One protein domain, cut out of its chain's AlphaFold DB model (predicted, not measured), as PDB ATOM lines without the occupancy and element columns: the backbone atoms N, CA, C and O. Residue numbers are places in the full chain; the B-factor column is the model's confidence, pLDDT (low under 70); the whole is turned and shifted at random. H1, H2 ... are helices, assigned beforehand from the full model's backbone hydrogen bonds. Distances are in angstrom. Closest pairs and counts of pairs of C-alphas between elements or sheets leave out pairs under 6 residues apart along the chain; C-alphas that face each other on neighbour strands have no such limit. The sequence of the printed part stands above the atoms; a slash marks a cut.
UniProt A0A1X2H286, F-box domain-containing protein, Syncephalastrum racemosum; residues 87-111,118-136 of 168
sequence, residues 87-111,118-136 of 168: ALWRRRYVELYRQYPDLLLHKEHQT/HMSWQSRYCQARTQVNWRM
ATOM      1  N   ALA A  87     -33.431 -17.133 -20.391       92.81
ATOM      2  CA  ALA A  87     -32.625 -16.713 -21.531       92.81
ATOM      3  C   ALA A  87     -33.254 -15.507 -22.237       92.81
ATOM      4  O   ALA A  87     -32.530 -14.592 -22.639       92.81
ATOM      5  N   LEU A  88     -34.589 -15.452 -22.304       95.44
ATOM      6  CA  LEU A  88     -35.321 -14.301 -22.828       95.44
ATOM      7  C   LEU A  88     -34.994 -13.026 -22.036       95.44
ATOM      8  O   LEU A  88     -34.583 -12.019 -22.622       95.44
ATOM      9  N   TRP A  89     -35.118 -13.060 -20.706       94.62
ATOM     10  CA  TRP A  89     -34.856 -11.884 -19.865       94.62
ATOM     11  C   TRP A  89     -33.378 -11.497 -19.830       94.62
ATOM     12  O   TRP A  89     -33.055 -10.308 -19.875       94.62
ATOM     13  N   ARG A  90     -32.468 -12.481 -19.817       92.25
ATOM     14  CA  ARG A  90     -31.022 -12.239 -19.907       92.25
ATOM     15  C   ARG A  90     -30.660 -11.538 -21.213       92.25
ATOM     16  O   ARG A  90     -29.920 -10.558 -21.188       92.25
ATOM     17  N   ARG A  91     -31.198 -11.999 -22.344       93.00
ATOM     18  CA  ARG A  91     -30.960 -11.380 -23.652       93.00
ATOM     19  C   ARG A  91     -31.427  -9.928 -23.673       93.00
ATOM     20  O   ARG A  91     -30.652  -9.059 -24.056       93.00
ATOM     21  N   ARG A  92     -32.638  -9.652 -23.183       93.50
ATOM     22  CA  ARG A  92     -33.158  -8.277 -23.101       93.50
ATOM     23  C   ARG A  92     -32.334  -7.378 -22.197       93.50
ATOM     24  O   ARG A  92     -32.152  -6.208 -22.510       93.50
ATOM     25  N   TYR A  93     -31.854  -7.910 -21.077       90.88
ATOM     26  CA  TYR A  93     -30.958  -7.178 -20.189       90.88
ATOM     27  C   TYR A  93     -29.665  -6.784 -20.911       90.88
ATOM     28  O   TYR A  93     -29.266  -5.626 -20.861       90.88
ATOM     29  N   VAL A  94     -29.047  -7.723 -21.635       90.31
ATOM     30  CA  VAL A  94     -27.830  -7.464 -22.420       90.31
ATOM     31  C   VAL A  94     -28.089  -6.481 -23.566       90.31
ATOM     32  O   VAL A  94     -27.274  -5.596 -23.794       90.31
ATOM     33  N   GLU A  95     -29.209  -6.602 -24.279       92.00
ATOM     34  CA  GLU A  95     -29.591  -5.668 -25.348       92.00
ATOM     35  C   GLU A  95     -29.804  -4.248 -24.806       92.00
ATOM     36  O   GLU A  95     -29.271  -3.293 -25.365       92.00
ATOM     37  N   LEU A  96     -30.499  -4.112 -23.671       90.12
ATOM     38  CA  LEU A  96     -30.682  -2.827 -22.997       90.12
ATOM     39  C   LEU A  96     -29.340  -2.233 -22.550       90.12
ATOM     40  O   LEU A  96     -29.112  -1.038 -22.704       90.12
ATOM     41  N   TYR A  97     -28.438  -3.069 -22.033       85.56
ATOM     42  CA  TYR A  97     -27.098  -2.644 -21.641       85.56
ATOM     43  C   TYR A  97     -26.270  -2.156 -22.833       85.56
ATOM     44  O   TYR A  97     -25.644  -1.105 -22.756       85.56
ATOM     45  N   ARG A  98     -26.311  -2.876 -23.960       89.50
ATOM     46  CA  ARG A  98     -25.636  -2.454 -25.196       89.50
ATOM     47  C   ARG A  98     -26.136  -1.102 -25.692       89.50
ATOM     48  O   ARG A  98     -25.355  -0.345 -26.250       89.50
ATOM     49  N   GLN A  99     -27.418  -0.810 -25.492       90.12
ATOM     50  CA  GLN A  99     -28.005   0.473 -25.859       90.12
ATOM     51  C   GLN A  99     -27.610   1.605 -24.894       90.12
ATOM     52  O   GLN A  99     -27.529   2.755 -25.314       90.12
ATOM     53  N   TYR A 100     -27.356   1.292 -23.618       87.69
ATOM     54  CA  TYR A 100     -27.103   2.273 -22.557       87.69
ATOM     55  C   TYR A 100     -25.952   1.830 -21.624       87.69
ATOM     56  O   TYR A 100     -26.198   1.500 -20.456       87.69
ATOM     57  N   PRO A 101     -24.691   1.831 -22.096       82.00
ATOM     58  CA  PRO A 101     -23.552   1.296 -21.342       82.00
ATOM     59  C   PRO A 101     -23.281   2.044 -20.026       82.00
ATOM     60  O   PRO A 101     -22.936   1.426 -19.019       82.00
ATOM     61  N   ASP A 102     -23.539   3.355 -19.972       75.56
ATOM     62  CA  ASP A 102     -23.231   4.183 -18.791       75.56
ATOM     63  C   ASP A 102     -24.075   3.848 -17.546       75.56
ATOM     64  O   ASP A 102     -23.817   4.369 -16.460       75.56
ATOM     65  N   LEU A 103     -25.105   2.998 -17.677       72.00
ATOM     66  CA  LEU A 103     -25.934   2.558 -16.545       72.00
ATOM     67  C   LEU A 103     -25.123   1.819 -15.470       72.00
ATOM     68  O   LEU A 103     -25.531   1.819 -14.309       72.00
ATOM     69  N   LEU A 104     -24.004   1.182 -15.838       59.84
ATOM     70  CA  LEU A 104     -23.181   0.395 -14.912       59.84
ATOM     71  C   LEU A 104     -22.085   1.195 -14.210       59.84
ATOM     72  O   LEU A 104     -21.673   0.796 -13.123       59.84
ATOM     73  N   LEU A 105     -21.673   2.345 -14.753       58.50
ATOM     74  CA  LEU A 105     -20.578   3.145 -14.184       58.50
ATOM     75  C   LEU A 105     -20.856   3.580 -12.736       58.50
ATOM     76  O   LEU A 105     -19.941   3.719 -11.937       58.50
ATOM     77  N   HIS A 106     -22.130   3.731 -12.371       52.78
ATOM     78  CA  HIS A 106     -22.539   4.110 -11.017       52.78
ATOM     79  C   HIS A 106     -22.797   2.909 -10.094       52.78
ATOM     80  O   HIS A 106     -22.970   3.092  -8.891       52.78
ATOM     81  N   LYS A 107     -22.856   1.686 -10.641       56.19
ATOM     82  CA  LYS A 107     -23.215   0.467  -9.903       56.19
ATOM     83  C   LYS A 107     -21.994  -0.364  -9.507       56.19
ATOM     84  O   LYS A 107     -22.077  -1.097  -8.533       56.19
ATOM     85  N   GLU A 108     -20.862  -0.215 -10.198       50.47
ATOM     86  CA  GLU A 108     -19.610  -0.899  -9.826       50.47
ATOM     87  C   GLU A 108     -18.992  -0.354  -8.525       50.47
ATOM     88  O   GLU A 108     -18.324  -1.089  -7.807       50.47
ATOM     89  N   HIS A 109     -19.268   0.907  -8.165       46.53
ATOM     90  CA  HIS A 109     -18.761   1.523  -6.927       46.53
ATOM     91  C   HIS A 109     -19.650   1.272  -5.695       46.53
ATOM     92  O   HIS A 109     -19.218   1.499  -4.567       46.53
ATOM     93  N   GLN A 110     -20.881   0.790  -5.887       46.94
ATOM     94  CA  GLN A 110     -21.751   0.340  -4.802       46.94
ATOM     95  C   GLN A 110     -21.620  -1.179  -4.713       46.94
ATOM     96  O   GLN A 110     -22.351  -1.890  -5.391       46.94
ATOM     97  N   THR A 111     -20.618  -1.635  -3.952       45.31
ATOM     98  CA  THR A 111     -20.467  -2.989  -3.381       45.31
ATOM     99  C   THR A 111     -21.320  -4.064  -4.057       45.31
ATOM    100  O   THR A 111     -22.513  -4.162  -3.785       45.31
ATOM    101  N   HIS A 118     -29.175 -13.297  -6.111       74.69
ATOM    102  CA  HIS A 118     -30.453 -13.937  -5.795       74.69
ATOM    103  C   HIS A 118     -31.629 -13.451  -6.658       74.69
ATOM    104  O   HIS A 118     -32.673 -14.105  -6.713       74.69
ATOM    105  N   MET A 119     -31.483 -12.328  -7.368       80.81
ATOM    106  CA  MET A 119     -32.538 -11.812  -8.239       80.81
ATOM    107  C   MET A 119     -32.657 -12.573  -9.563       80.81
ATOM    108  O   MET A 119     -31.673 -12.800 -10.270       80.81
ATOM    109  N   SER A 120     -33.902 -12.842  -9.973       90.31
ATOM    110  CA  SER A 120     -34.203 -13.346 -11.315       90.31
ATOM    111  C   SER A 120     -33.793 -12.341 -12.401       90.31
ATOM    112  O   SER A 120     -33.774 -11.122 -12.192       90.31
ATOM    113  N   TRP A 121     -33.514 -12.838 -13.608       90.25
ATOM    114  CA  TRP A 121     -33.185 -11.978 -14.751       90.25
ATOM    115  C   TRP A 121     -34.312 -11.005 -15.115       90.25
ATOM    116  O   TRP A 121     -34.032  -9.888 -15.548       90.25
ATOM    117  N   GLN A 122     -35.572 -11.387 -14.885       92.06
ATOM    118  CA  GLN A 122     -36.721 -10.499 -15.056       92.06
ATOM    119  C   GLN A 122     -36.649  -9.307 -14.095       92.06
ATOM    120  O   GLN A 122     -36.809  -8.166 -14.527       92.06
ATOM    121  N   SER A 123     -36.349  -9.541 -12.813       90.56
ATOM    122  CA  SER A 123     -36.203  -8.469 -11.822       90.56
ATOM    123  C   SER A 123     -35.047  -7.532 -12.167       90.56
ATOM    124  O   SER A 123     -35.219  -6.312 -12.150       90.56
ATOM    125  N   ARG A 124     -33.899  -8.090 -12.575       89.62
ATOM    126  CA  ARG A 124     -32.742  -7.302 -13.033       89.62
ATOM    127  C   ARG A 124     -33.090  -6.434 -14.245       89.62
ATOM    128  O   ARG A 124     -32.765  -5.249 -14.262       89.62
ATOM    129  N   TYR A 125     -33.795  -6.991 -15.232       91.56
ATOM    130  CA  TYR A 125     -34.273  -6.241 -16.395       91.56
ATOM    131  C   TYR A 125     -35.246  -5.122 -16.007       91.56
ATOM    132  O   TYR A 125     -35.087  -3.990 -16.460       91.56
ATOM    133  N   CYS A 126     -36.225  -5.400 -15.142       91.25
ATOM    134  CA  CYS A 126     -37.164  -4.389 -14.657       91.25
ATOM    135  C   CYS A 126     -36.446  -3.245 -13.929       91.25
ATOM    136  O   CYS A 126     -36.775  -2.082 -14.164       91.25
ATOM    137  N   GLN A 127     -35.448  -3.554 -13.097       88.62
ATOM    138  CA  GLN A 127     -34.636  -2.545 -12.417       88.62
ATOM    139  C   GLN A 127     -33.854  -1.687 -13.421       88.62
ATOM    140  O   GLN A 127     -33.953  -0.461 -13.377       88.62
ATOM    141  N   ALA A 128     -33.134  -2.312 -14.359       88.38
ATOM    142  CA  ALA A 128     -32.357  -1.601 -15.377       88.38
ATOM    143  C   ALA A 128     -33.243  -0.720 -16.266       88.38
ATOM    144  O   ALA A 128     -32.917   0.431 -16.546       88.38
ATOM    145  N   ARG A 129     -34.417  -1.214 -16.660       90.12
ATOM    146  CA  ARG A 129     -35.364  -0.439 -17.462       90.12
ATOM    147  C   ARG A 129     -35.934   0.753 -16.701       90.12
ATOM    148  O   ARG A 129     -36.089   1.819 -17.284       90.12
ATOM    149  N   THR A 130     -36.212   0.601 -15.407       89.50
ATOM    150  CA  THR A 130     -36.602   1.731 -14.553       89.50
ATOM    151  C   THR A 130     -35.495   2.782 -14.513       89.50
ATOM    152  O   THR A 130     -35.787   3.960 -14.682       89.50
ATOM    153  N   GLN A 131     -34.229   2.378 -14.378       87.75
ATOM    154  CA  GLN A 131     -33.094   3.309 -14.424       87.75
ATOM    155  C   GLN A 131     -33.004   4.049 -15.766       87.75
ATOM    156  O   GLN A 131     -32.826   5.265 -15.776       87.75
ATOM    157  N   VAL A 132     -33.189   3.347 -16.890       89.31
ATOM    158  CA  VAL A 132     -33.254   3.973 -18.224       89.31
ATOM    159  C   VAL A 132     -34.389   4.983 -18.302       89.31
ATOM    160  O   VAL A 132     -34.167   6.108 -18.735       89.31
ATOM    161  N   ASN A 133     -35.590   4.616 -17.851       90.75
ATOM    162  CA  ASN A 133     -36.737   5.518 -17.875       90.75
ATOM    163  C   ASN A 133     -36.454   6.811 -17.103       90.75
ATOM    164  O   ASN A 133     -36.730   7.888 -17.620       90.75
ATOM    165  N   TRP A 134     -35.869   6.711 -15.903       88.25
ATOM    166  CA  TRP A 134     -35.498   7.881 -15.106       88.25
ATOM    167  C   TRP A 134     -34.462   8.756 -15.808       88.25
ATOM    168  O   TRP A 134     -34.641   9.967 -15.872       88.25
ATOM    169  N   ARG A 135     -33.409   8.152 -16.373       86.56
ATOM    170  CA  ARG A 135     -32.356   8.893 -17.090       86.56
ATOM    171  C   ARG A 135     -32.885   9.618 -18.321       86.56
ATOM    172  O   ARG A 135     -32.474  10.738 -18.590       86.56
ATOM    173  N   MET A 136     -33.784   8.973 -19.056       87.69
ATOM    174  CA  MET A 136     -34.328   9.497 -20.307       87.69
ATOM    175  C   MET A 136     -35.579  10.364 -20.101       87.69
ATOM    176  O   MET A 136     -36.134  10.861 -21.076       87.69
TER     177      MET A 136
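What this domain is: This is residues 87 to 111 and 118 to 136 of the 168 residues of the protein "F-box domain-containing protein" of Syncephalastrum racemosum (UniProt A0A1X2H286). Two helices, H1 and H2, lie side by side and run the same way, their lines only slightly tilted. After H1 the printed part goes on without a named element, and residues 105 to 111 stick out from the helix pair as a free arm that ends at a cut. The printed part has 44 residues with two named helices, H1 then H2, and no named strand; its class is all helix. It is compact, with a radius of gyration of the C-alphas of 10.4 A, and the C-alphas span 26 by 24 by 16 A.

How they stand to each other: H1, residues 87 to 99, and H2, residues 121 to 136, touch, with 13 pairs of C-alphas within 8 A. Their closest C-alphas are those of Tyr 93 and Tyr 125, 5.1 A apart. The centres are 10.8 A apart. The two run the same way at a shallow tilt of 23 degrees. In H1 and H2 every O i to N i+4 pair is within hydrogen-bond range. Residues 105 to 111 stand free.

Where its parts are: H1 begins at C-alpha 87, at (-32.625, -16.713, -21.531), and measures 18.3 A from first to last C-alpha. Residues 100 to 111 follow with no named element. H2 begins at C-alpha 121, at (-33.185, -11.978, -14.751), and ends at C-alpha 136, at (-34.328, 9.497, -20.307), a length of 22.2 A.

The domain as a whole: The two C-alphas farthest apart are those of Leu 88 and His 109, at 27.9 A. Residues 112 to 117 are not printed, and the link from H1 to H2 runs across this cut, where C-alphas 111 and 118 are 15.0 A apart. The mean pLDDT of the printed part is 81.9, and the model's confidence is low, under 70, at residues 104 to 111.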